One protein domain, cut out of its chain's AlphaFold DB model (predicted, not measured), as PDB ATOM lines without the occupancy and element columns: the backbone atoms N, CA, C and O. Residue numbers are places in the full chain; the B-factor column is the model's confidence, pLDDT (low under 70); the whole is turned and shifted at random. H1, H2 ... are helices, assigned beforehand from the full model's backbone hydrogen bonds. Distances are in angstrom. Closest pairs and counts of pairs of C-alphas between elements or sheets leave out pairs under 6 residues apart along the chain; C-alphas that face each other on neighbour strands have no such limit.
ATOM      1  N   GLU A  10     172.373 -27.467  40.662       65.88
ATOM      2  CA  GLU A  10     173.835 -27.460  40.721       65.88
ATOM      3  C   GLU A  10     174.496 -28.023  39.464       65.88
ATOM      4  O   GLU A  10     175.593 -27.593  39.118       65.88
ATOM      5  N   LEU A  11     173.819 -28.915  38.734       67.94
ATOM      6  CA  LEU A  11     174.294 -29.390  37.437       67.94
ATOM      7  C   LEU A  11     174.172 -28.284  36.381       67.94
ATOM      8  O   LEU A  11     175.085 -28.124  35.577       67.94
ATOM      9  N   GLY A  12     173.101 -27.481  36.435       68.94
ATOM     10  CA  GLY A  12     172.958 -26.263  35.627       68.94
ATOM     11  C   GLY A  12     174.107 -25.282  35.871       68.94
ATOM     12  O   GLY A  12     174.843 -24.943  34.950       68.94
ATOM     13  N   ALA A  13     174.364 -24.935  37.137       67.31
ATOM     14  CA  ALA A  13     175.480 -24.062  37.515       67.31
ATOM     15  C   ALA A  13     176.870 -24.656  37.196       67.31
ATOM     16  O   ALA A  13     177.851 -23.920  37.048       67.31
ATOM     17  N   ALA A  14     176.983 -25.984  37.109       67.81
ATOM     18  CA  ALA A  14     178.204 -26.657  36.686       67.81
ATOM     19  C   ALA A  14     178.474 -26.465  35.195       67.81
ATOM     20  O   ALA A  14     179.627 -26.233  34.832       67.81
ATOM     21  N   TYR A  15     177.442 -26.520  34.345       72.94
ATOM     22  CA  TYR A  15     177.590 -26.342  32.898       72.94
ATOM     23  C   TYR A  15     178.269 -25.015  32.538       72.94
ATOM     24  O   TYR A  15     179.151 -25.011  31.679       72.94
ATOM     25  N   ASP A  16     177.980 -23.940  33.274       73.25
ATOM     26  CA  ASP A  16     178.618 -22.629  33.085       73.25
ATOM     27  C   ASP A  16     180.109 -22.609  33.469       73.25
ATOM     28  O   ASP A  16     180.893 -21.802  32.965       73.25
ATOM     29  N   ARG A  17     180.531 -23.507  34.367       72.06
ATOM     30  CA  ARG A  17     181.904 -23.575  34.899       72.06
ATOM     31  C   ARG A  17     182.792 -24.575  34.157       72.06
ATOM     32  O   ARG A  17     184.017 -24.460  34.225       72.06
ATOM     33  N   ILE A  18     182.201 -25.516  33.416       73.94
ATOM     34  CA  ILE A  18     182.917 -26.542  32.638       73.94
ATOM     35  C   ILE A  18     183.941 -25.937  31.655       73.94
ATOM     36  O   ILE A  18     185.082 -26.405  31.665       73.94
ATOM     37  N   PRO A  19     183.632 -24.892  30.856       75.81
ATOM     38  CA  PRO A  19     184.607 -24.308  29.930       75.81
ATOM     39  C   PRO A  19     185.848 -23.759  30.642       75.81
ATOM     40  O   PRO A  19     186.972 -23.968  30.191       75.81
ATOM     41  N   VAL A  20     185.656 -23.123  31.801       73.62
ATOM     42  CA  VAL A  20     186.747 -22.579  32.625       73.62
ATOM     43  C   VAL A  20     187.640 -23.704  33.153       73.62
ATOM     44  O   VAL A  20     188.867 -23.593  33.106       73.62
ATOM     45  N   TRP A  21     187.049 -24.813  33.608       72.75
ATOM     46  CA  TRP A  21     187.798 -25.985  34.075       72.75
ATOM     47  C   TRP A  21     188.580 -26.673  32.951       72.75
ATOM     48  O   TRP A  21     189.735 -27.056  33.160       72.75
ATOM     49  N   ILE A  22     187.998 -26.787  31.753       76.62
ATOM     50  CA  ILE A  22     188.669 -27.351  30.572       76.62
ATOM     51  C   ILE A  22     189.864 -26.480  30.175       76.62
ATOM     52  O   ILE A  22     190.974 -26.996  30.053       76.62
ATOM     53  N   CYS A  23     189.675 -25.162  30.051       72.12
ATOM     54  CA  CYS A  23     190.752 -24.231  29.709       72.12
ATOM     55  C   CYS A  23     191.915 -24.304  30.705       72.12
ATOM     56  O   CYS A  23     193.072 -24.385  30.299       72.12
ATOM     57  N   LEU A  24     191.626 -24.335  32.008       69.94
ATOM     58  CA  LEU A  24     192.662 -24.425  33.040       69.94
ATOM     59  C   LEU A  24     193.389 -25.776  33.035       69.94
ATOM     60  O   LEU A  24     194.590 -25.818  33.292       69.94
ATOM     61  N   THR A  25     192.697 -26.862  32.684       73.06
ATOM     62  CA  THR A  25     193.316 -28.186  32.511       73.06
ATOM     63  C   THR A  25     194.237 -28.210  31.292       73.06
ATOM     64  O   THR A  25     195.359 -28.699  31.390       73.06
ATOM     65  N   ILE A  26     193.813 -27.626  30.165       76.00
ATOM     66  CA  ILE A  26     194.644 -27.490  28.957       76.00
ATOM     67  C   ILE A  26     195.888 -26.650  29.260       76.00
ATOM     68  O   ILE A  26     196.994 -27.081  28.950       76.00
ATOM     69  N   ILE A  27     195.733 -25.499  29.923       73.06
ATOM     70  CA  ILE A  27     196.858 -24.642  30.333       73.06
ATOM     71  C   ILE A  27     197.826 -25.415  31.240       73.06
ATOM     72  O   ILE A  27     199.037 -25.332  31.047       73.06
ATOM     73  N   ALA A  28     197.316 -26.211  32.183       70.56
ATOM     74  CA  ALA A  28     198.151 -27.049  33.039       70.56
ATOM     75  C   ALA A  28     198.914 -28.128  32.263       70.56
ATOM     76  O   ALA A  28     200.114 -28.285  32.480       70.56
ATOM     77  N   ILE A  29     198.264 -28.825  31.328       76.81
ATOM     78  CA  ILE A  29     198.917 -29.825  30.468       76.81
ATOM     79  C   ILE A  29     200.000 -29.164  29.605       76.81
ATOM     80  O   ILE A  29     201.123 -29.663  29.558       76.81
ATOM     81  N   VAL A  30     199.693 -28.024  28.977       74.81
ATOM     82  CA  VAL A  30     200.637 -27.276  28.131       74.81
ATOM     83  C   VAL A  30     201.848 -26.814  28.945       74.81
ATOM     84  O   VAL A  30     202.979 -27.066  28.536       74.81
ATOM     85  N   LEU A  31     201.648 -26.234  30.131       67.69
ATOM     86  CA  LEU A  31     202.747 -25.778  30.994       67.69
ATOM     87  C   LEU A  31     203.613 -26.935  31.515       67.69
ATOM     88  O   LEU A  31     204.837 -26.814  31.565       67.69
ATOM     89  N   VAL A  32     203.006 -28.074  31.860       70.12
ATOM     90  CA  VAL A  32     203.750 -29.279  32.263       70.12
ATOM     91  C   VAL A  32     204.534 -29.861  31.083       70.12
ATOM     92  O   VAL A  32     205.691 -30.239  31.258       70.12
ATOM     93  N   SER A  33     203.952 -29.888  29.880       69.88
ATOM     94  CA  SER A  33     204.649 -30.349  28.673       69.88
ATOM     95  C   SER A  33     205.820 -29.437  28.296       69.88
ATOM     96  O   SER A  33     206.909 -29.937  28.029       69.88
ATOM     97  N   ALA A  34     205.651 -28.114  28.402       67.88
ATOM     98  CA  ALA A  34     206.716 -27.142  28.179       67.88
ATOM     99  C   ALA A  34     207.863 -27.314  29.188       67.88
ATOM    100  O   ALA A  34     209.025 -27.216  28.808       67.88
ATOM    101  N   LYS A  35     207.554 -27.657  30.449       64.12
ATOM    102  CA  LYS A  35     208.556 -27.982  31.476       64.12
ATOM    103  C   LYS A  35     209.330 -29.266  31.163       64.12
ATOM    104  O   LYS A  35     210.527 -29.338  31.423       64.12
ATOM    105  N   PHE A  36     208.658 -30.291  30.639       65.75
ATOM    106  CA  PHE A  36     209.328 -31.528  30.228       65.75
ATOM    107  C   PHE A  36     210.278 -31.270  29.049       65.75
ATOM    108  O   PHE A  36     211.402 -31.760  29.054       65.75
ATOM    109  N   SER A  37     209.864 -30.425  28.100       64.31
ATOM    110  CA  SER A  37     210.705 -29.962  26.990       64.31
ATOM    111  C   SER A  37     211.816 -28.994  27.412       64.31
ATOM    112  O   SER A  37     212.855 -28.960  26.769       64.31
ATOM    113  N   SER A  38     211.651 -28.218  28.487       60.31
ATOM    114  CA  SER A  38     212.726 -27.368  29.015       60.31
ATOM    115  C   SER A  38     213.688 -28.141  29.916       60.31
ATOM    116  O   SER A  38     214.807 -27.713  30.110       60.31
ATOM    117  N   PHE A  39     213.307 -29.293  30.472       59.62
ATOM    118  CA  PHE A  39     214.245 -30.142  31.222       59.62
ATOM    119  C   PHE A  39     215.348 -30.731  30.330       59.62
ATOM    120  O   PHE A  39     216.395 -31.134  30.833       59.62
ATOM    121  N   THR A  40     215.124 -30.770  29.013       58.69
ATOM    122  CA  THR A  40     216.149 -31.131  28.031       58.69
ATOM    123  C   THR A  40     217.085 -29.968  27.668       58.69
ATOM    124  O   THR A  40     218.155 -30.246  27.138       58.69
ATOM    125  N   ASP A  41     216.748 -28.716  28.022       55.72
ATOM    126  CA  ASP A  41     217.560 -27.506  27.791       55.72
ATOM    127  C   ASP A  41     217.811 -26.742  29.111       55.72
ATOM    128  O   ASP A  41     216.934 -26.146  29.724       55.72
ATOM    129  N   PHE A  42     219.053 -26.785  29.578       52.78
ATOM    130  CA  PHE A  42     219.486 -26.492  30.948       52.78
ATOM    131  C   PHE A  42     219.300 -25.017  31.416       52.78
ATOM    132  O   PHE A  42     220.279 -24.284  31.495       52.78
ATOM    133  N   GLU A  43     218.095 -24.571  31.814       55.34
ATOM    134  CA  GLU A  43     217.887 -23.300  32.560       55.34
ATOM    135  C   GLU A  43     216.781 -23.397  33.642       55.34
ATOM    136  O   GLU A  43     215.583 -23.443  33.367       55.34
ATOM    137  N   GLU A  44     217.172 -23.418  34.925       56.97
ATOM    138  CA  GLU A  44     216.386 -24.093  35.977       56.97
ATOM    139  C   GLU A  44     215.688 -23.214  37.048       56.97
ATOM    140  O   GLU A  44     215.268 -23.755  38.066       56.97
ATOM    141  N   ARG A  45     215.539 -21.879  36.939       53.91
ATOM    142  CA  ARG A  45     215.183 -21.084  38.160       53.91
ATOM    143  C   ARG A  45     213.979 -20.140  38.163       53.91
ATOM    144  O   ARG A  45     213.615 -19.704  39.250       53.91
ATOM    145  N   HIS A  46     213.293 -19.872  37.051       54.34
ATOM    146  CA  HIS A  46     212.210 -18.866  37.059       54.34
ATOM    147  C   HIS A  46     210.769 -19.402  37.203       54.34
ATOM    148  O   HIS A  46     209.895 -18.658  37.636       54.34
ATOM    149  N   TRP A  47     210.501 -20.690  36.949       52.19
ATOM    150  CA  TRP A  47     209.118 -21.196  36.801       52.19
ATOM    151  C   TRP A  47     208.573 -22.033  37.980       52.19
ATOM    152  O   TRP A  47     207.431 -22.496  37.942       52.19
ATOM    153  N   THR A  48     209.344 -22.250  39.050       59.47
ATOM    154  CA  THR A  48     208.931 -23.088  40.202       59.47
ATOM    155  C   THR A  48     207.781 -22.475  41.009       59.47
ATOM    156  O   THR A  48     206.846 -23.186  41.386       59.47
ATOM    157  N   TRP A  49     207.803 -21.155  41.221       62.06
ATOM    158  CA  TRP A  49     206.723 -20.421  41.888       62.06
ATOM    159  C   TRP A  49     205.419 -20.462  41.081       62.06
ATOM    160  O   TRP A  49     204.362 -20.769  41.635       62.06
ATOM    161  N   GLU A  50     205.478 -20.243  39.768       65.81
ATOM    162  CA  GLU A  50     204.288 -20.238  38.911       65.81
ATOM    163  C   GLU A  50     203.624 -21.615  38.801       65.81
ATOM    164  O   GLU A  50     202.396 -21.723  38.830       65.81
ATOM    165  N   LEU A  51     204.421 -22.685  38.785       65.56
ATOM    166  CA  LEU A  51     203.912 -24.056  38.841       65.56
ATOM    167  C   LEU A  51     203.260 -24.378  40.185       65.56
ATOM    168  O   LEU A  51     202.252 -25.081  40.216       65.56
ATOM    169  N   SER A  52     203.794 -23.857  41.293       72.06
ATOM    170  CA  SER A  52     203.162 -24.021  42.607       72.06
ATOM    171  C   SER A  52     201.819 -23.283  42.681       72.06
ATOM    172  O   SER A  52     200.830 -23.842  43.152       72.06
ATOM    173  N   GLN A  53     201.738 -22.076  42.112       74.38
ATOM    174  CA  GLN A  53     200.504 -21.296  41.999       74.38
ATOM    175  C   GLN A  53     199.465 -22.000  41.120       74.38
ATOM    176  O   GLN A  53     198.291 -22.083  41.485       74.38
ATOM    177  N   LEU A  54     199.887 -22.554  39.983       69.69
ATOM    178  CA  LEU A  54     199.013 -23.322  39.106       69.69
ATOM    179  C   LEU A  54     198.556 -24.628  39.761       69.69
ATOM    180  O   LEU A  54     197.369 -24.930  39.726       69.69
ATOM    181  N   SER A  55     199.460 -25.363  40.409       74.44
ATOM    182  CA  SER A  55     199.137 -26.581  41.161       74.44
ATOM    183  C   SER A  55     198.112 -26.297  42.262       74.44
ATOM    184  O   SER A  55     197.110 -27.002  42.382       74.44
ATOM    185  N   ASN A  56     198.278 -25.197  43.001       76.25
ATOM    186  CA  ASN A  56     197.320 -24.754  44.015       76.25
ATOM    187  C   ASN A  56     195.962 -24.364  43.401       76.25
ATOM    188  O   ASN A  56     194.913 -24.713  43.939       76.25
ATOM    189  N   LYS A  57     195.950 -23.695  42.240       75.94
ATOM    190  CA  LYS A  57     194.706 -23.385  41.513       75.94
ATOM    191  C   LYS A  57     194.004 -24.652  41.017       75.94
ATOM    192  O   LYS A  57     192.797 -24.780  41.198       75.94
ATOM    193  N   VAL A  58     194.744 -25.595  40.437       76.38
ATOM    194  CA  VAL A  58     194.217 -26.867  39.922       76.38
ATOM    195  C   VAL A  58     193.698 -27.747  41.057       76.38
ATOM    196  O   VAL A  58     192.612 -28.303  40.936       76.38
ATOM    197  N   THR A  59     194.405 -27.838  42.185       77.81
ATOM    198  CA  THR A  59     193.940 -28.593  43.361       77.81
ATOM    199  C   THR A  59     192.707 -27.955  44.001       77.81
ATOM    200  O   THR A  59     191.765 -28.674  44.340       77.81
ATOM    201  N   ASN A  60     192.647 -26.621  44.085       81.00
ATOM    202  CA  ASN A  60     191.453 -25.907  44.540       81.00
ATOM    203  C   ASN A  60     190.256 -26.183  43.616       81.00
ATOM    204  O   ASN A  60     189.194 -26.583  44.088       81.00
ATOM    205  N   ILE A  61     190.433 -26.080  42.297       77.56
ATOM    206  CA  ILE A  61     189.379 -26.402  41.324       77.56
ATOM    207  C   ILE A  61     188.963 -27.866  41.436       77.56
ATOM    208  O   ILE A  61     187.773 -28.148  41.515       77.56
ATOM    209  N   ALA A  62     189.911 -28.799  41.528       75.31
ATOM    210  CA  ALA A  62     189.608 -30.214  41.710       75.31
ATOM    211  C   ALA A  62     188.794 -30.460  42.992       75.31
ATOM    212  O   ALA A  62     187.875 -31.279  42.987       75.31
ATOM    213  N   SER A  63     189.083 -29.737  44.078       82.56
ATOM    214  CA  SER A  63     188.299 -29.814  45.316       82.56
ATOM    215  C   SER A  63     186.876 -29.264  45.145       82.56
ATOM    216  O   SER A  63     185.920 -29.908  45.578       82.56
ATOM    217  N   GLN A  64     186.712 -28.145  44.430       79.56
ATOM    218  CA  GLN A  64     185.405 -27.550  44.129       79.56
ATOM    219  C   GLN A  64     184.567 -28.451  43.218       79.56
ATOM    220  O   GLN A  64     183.383 -28.656  43.476       79.56
ATOM    221  N   VAL A  65     185.185 -29.039  42.189       77.62
ATOM    222  CA  VAL A  65     184.544 -30.009  41.291       77.62
ATOM    223  C   VAL A  65     184.094 -31.233  42.080       77.62
ATOM    224  O   VAL A  65     182.952 -31.655  41.934       77.62
ATOM    225  N   LYS A  66     184.940 -31.780  42.966       83.12
ATOM    226  CA  LYS A  66     184.563 -32.913  43.828       83.12
ATOM    227  C   LYS A  66     183.365 -32.585  44.720       83.12
ATOM    228  O   LYS A  66     182.436 -33.382  44.785       83.12
ATOM    229  N   GLN A  67     183.361 -31.422  45.374       85.19
ATOM    230  CA  GLN A  67     182.222 -30.993  46.193       85.19
ATOM    231  C   GLN A  67     180.943 -30.857  45.364       85.19
ATOM    232  O   GLN A  67     179.887 -31.309  45.796       85.19
ATOM    233  N   LEU A  68     181.044 -30.280  44.167       80.56
ATOM    234  CA  LEU A  68     179.905 -30.119  43.274       80.56
ATOM    235  C   LEU A  68     179.387 -31.470  42.753       80.56
ATOM    236  O   LEU A  68     178.183 -31.679  42.705       80.56
ATOM    237  N   VAL A  69     180.268 -32.430  42.448       82.50
ATOM    238  CA  VAL A  69     179.865 -33.800  42.077       82.50
ATOM    239  C   VAL A  69     179.107 -34.480  43.215       82.50
ATOM    240  O   VAL A  69     178.062 -35.071  42.955       82.50
ATOM    241  N   ILE A  70     179.591 -34.374  44.457       87.00
ATOM    242  CA  ILE A  70     178.912 -34.952  45.628       87.00
ATOM    243  C   ILE A  70     177.510 -34.357  45.771       87.00
ATOM    244  O   ILE A  70     176.537 -35.096  45.879       87.00
ATOM    245  N   LYS A  71     177.381 -33.030  45.706       84.44
ATOM    246  CA  LYS A  71     176.076 -32.373  45.821       84.44
ATOM    247  C   LYS A  71     175.131 -32.726  44.669       84.44
ATOM    248  O   LYS A  71     173.964 -33.021  44.918       84.44
ATOM    249  N   CYS A  72     175.629 -32.778  43.433       80.06
ATOM    250  CA  CYS A  72     174.862 -33.255  42.282       80.06
ATOM    251  C   CYS A  72     174.383 -34.699  42.481       80.06
ATOM    252  O   CYS A  72     173.231 -35.002  42.179       80.06
ATOM    253  N   GLN A  73     175.231 -35.591  43.001       86.06
ATOM    254  CA  GLN A  73     174.842 -36.970  43.310       86.06
ATOM    255  C   GLN A  73     173.724 -37.008  44.355       86.06
ATOM    256  O   GLN A  73     172.703 -37.650  44.105       86.06
ATOM    257  N   THR A  74     173.852 -36.252  45.449       86.31
ATOM    258  CA  THR A  74     172.806 -36.133  46.475       86.31
ATOM    259  C   THR A  74     171.482 -35.634  45.885       86.31
ATOM    260  O   THR A  74     170.438 -36.229  46.138       86.31
ATOM    261  N   GLN A  75     171.508 -34.596  45.042       83.69
ATOM    262  CA  GLN A  75     170.304 -34.064  44.386       83.69
ATOM    263  C   GLN A  75     169.670 -35.068  43.414       83.69
ATOM    264  O   GLN A  75     168.447 -35.184  43.342       83.69
ATOM    265  N   ILE A  76     170.485 -35.826  42.676       83.00
ATOM    266  CA  ILE A  76     169.995 -36.880  41.779       83.00
ATOM    267  C   ILE A  76     169.303 -37.988  42.582       83.00
ATOM    268  O   ILE A  76     168.250 -38.476  42.169       83.00
ATOM    269  N   GLU A  77     169.881 -38.405  43.708       88.25
ATOM    270  CA  GLU A  77     169.279 -39.408  44.593       88.25
ATOM    271  C   GLU A  77     167.969 -38.911  45.208       88.25
ATOM    272  O   GLU A  77     166.964 -39.627  45.168       88.25
ATOM    273  N   GLU A  78     167.940 -37.666  45.683       85.81
ATOM    274  CA  GLU A  78     166.731 -37.029  46.208       85.81
ATOM    275  C   GLU A  78     165.633 -36.928  45.137       85.81
ATOM    276  O   GLU A  78     164.492 -37.315  45.387       85.81
ATOM    277  N   SER A  79     165.974 -36.498  43.918       82.31
ATOM    278  CA  SER A  79     165.038 -36.429  42.786       82.31
ATOM    279  C   SER A  79     164.470 -37.808  42.430       82.31
ATOM    280  O   SER A  79     163.262 -37.954  42.229       82.31
ATOM    281  N   LYS A  80     165.303 -38.859  42.418       87.94
ATOM    282  CA  LYS A  80     164.836 -40.243  42.203       87.94
ATOM    283  C   LYS A  80     163.858 -40.683  43.289       87.94
ATOM    284  O   LYS A  80     162.849 -41.322  42.975       87.94
ATOM    285  N   LEU A  81     164.142 -40.351  44.547       87.56
ATOM    286  CA  LEU A  81     163.271 -40.688  45.665       87.56
ATOM    287  C   LEU A  81     161.947 -39.915  45.594       87.56
ATOM    288  O   LEU A  81     160.895 -40.532  45.754       87.56
ATOM    289  N   ASN A  82     161.984 -38.623  45.253       86.31
ATOM    290  CA  ASN A  82     160.787 -37.809  45.038       86.31
ATOM    291  C   ASN A  82     159.924 -38.364  43.892       86.31
ATOM    292  O   ASN A  82     158.725 -38.526  44.052       86.31
ATOM    293  N   LYS A  83     160.523 -38.779  42.768       87.31
ATOM    294  CA  LYS A  83     159.775 -39.412  41.661       87.31
ATOM    295  C   LYS A  83     159.119 -40.730  42.065       87.31
ATOM    296  O   LYS A  83     157.997 -41.020  41.653       87.31
ATOM    297  N   LYS A  84     159.805 -41.545  42.874       87.81
ATOM    298  CA  LYS A  84     159.221 -42.773  43.434       87.81
ATOM    299  C   LYS A  84     158.046 -42.443  44.358       87.81
ATOM    300  O   LYS A  84     157.018 -43.108  44.292       87.81
ATOM    301  N   PHE A  85     158.197 -41.409  45.177       88.69
ATOM    302  CA  PHE A  85     157.165 -40.911  46.078       88.69
ATOM    303  C   PHE A  85     155.922 -40.418  45.321       88.69
ATOM    304  O   PHE A  85     154.816 -40.877  45.588       88.69
ATOM    305  N   GLU A  86     156.108 -39.573  44.305       89.00
ATOM    306  CA  GLU A  86     155.036 -39.085  43.428       89.00
ATOM    307  C   GLU A  86     154.299 -40.229  42.727       89.00
ATOM    308  O   GLU A  86     153.073 -40.214  42.625       89.00
ATOM    309  N   LYS A  87     155.030 -41.259  42.281       89.56
ATOM    310  CA  LYS A  87     154.424 -42.448  41.675       89.56
ATOM    311  C   LYS A  87     153.506 -43.182  42.655       89.56
ATOM    312  O   LYS A  87     152.442 -43.628  42.238       89.56
ATOM    313  N   ASN A  88     153.897 -43.290  43.924       87.94
ATOM    314  CA  ASN A  88     153.089 -43.950  44.950       87.94
ATOM    315  C   ASN A  88     151.815 -43.161  45.290       87.94
ATOM    316  O   ASN A  88     150.791 -43.774  45.564       87.94
ATOM    317  N   ILE A  89     151.861 -41.823  45.247       88.38
ATOM    318  CA  ILE A  89     150.662 -40.992  45.440       88.38
ATOM    319  C   ILE A  89     149.739 -41.072  44.226       88.38
ATOM    320  O   ILE A  89     148.525 -41.152  44.378       88.38
ATOM    321  N   LYS A  90     150.308 -41.062  43.016       86.94
ATOM    322  CA  LYS A  90     149.532 -41.127  41.774       86.94
ATOM    323  C   LYS A  90     148.867 -42.487  41.560       86.94
ATOM    324  O   LYS A  90     147.815 -42.544  40.939       86.94
ATOM    325  N   TYR A  91     149.495 -43.563  42.031       88.75
ATOM    326  CA  TYR A  91     149.000 -44.932  41.899       88.75
ATOM    327  C   TYR A  91     149.002 -45.624  43.272       88.75
ATOM    328  O   TYR A  91     149.872 -46.464  43.533       88.75
TER     329      TYR A  91
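What this domain is: This is residues 10 to 91 of the 432 residues of the protein "protein SIEVE ELEMENT OCCLUSION B-like" of Punica granatum (UniProt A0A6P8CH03). A long helical hairpin: the long helix H3 runs most of the length of a thin rod, and the shorter H2 folds back beside its first half, with the short H1 continuing from H2's other end to reach the side of H3. Residues 77 to 91, of which 77 to 90 belong to H3, stick out past this body at one end, and residues 36 to 43, of which 36 to 38 belong to H2, stick out at the turn. The printed part has 82 residues with three named helices, in the order H1, H2, H3, and no named strand; the class is all helix. The whole is extended, with a radius of gyration of the C-alphas of 20.7 A and spans of 74 by 18 by 16 A.

Where its parts are: H3, the longest helix, holds residues 48 to 90 and measures 62.1 A from first to last C-alpha, from C-alpha 48 at (208.931, -23.088, 40.202) to C-alpha 90 at (149.532, -41.127, 41.774). H2 holds residues 18 to 38 and measures 30.0 A. H1 holds residues 10 to 15, 8.7 A long, and begins with C-alpha 10 at (173.835, -27.460, 40.721).

How they stand to each other: H3 and H2 form a helical hairpin and run opposite ways at a shallow tilt of 31 degrees. They touch through residues 54 to 61 of H3 and residues 21 to 28 of H2 alone, and their closest C-alphas, those of Leu 54 and Ala 28, are 7.2 A apart. H3 touches H1 with residues 68 to 72 alone; the closest C-alphas, those of Cys 72 and Glu 10, are 6.1 A apart. H1 and H3 run opposite ways at a steep tilt of 51 degrees. H1 and H2 meet only through their link. In H1, H2 and H3 every O i to N i+4 pair is within hydrogen-bond range.

The domain as a whole: The C-alphas of Phe 42 and Tyr 91, the two farthest apart, are 73.7 A apart. Without the stretches that stand free, 59 residues remain, spanning 48 by 16 by 13 A. The printed part has no cut. The link from H1 to H2 is tight, with 2 residues, and the link from H2 to H3 is short, with 9 residues. The mean pLDDT of the printed part is 74.4; 27 residues are under 70, namely residues 10 to 14, 24, 31, 33 to 51 and 54.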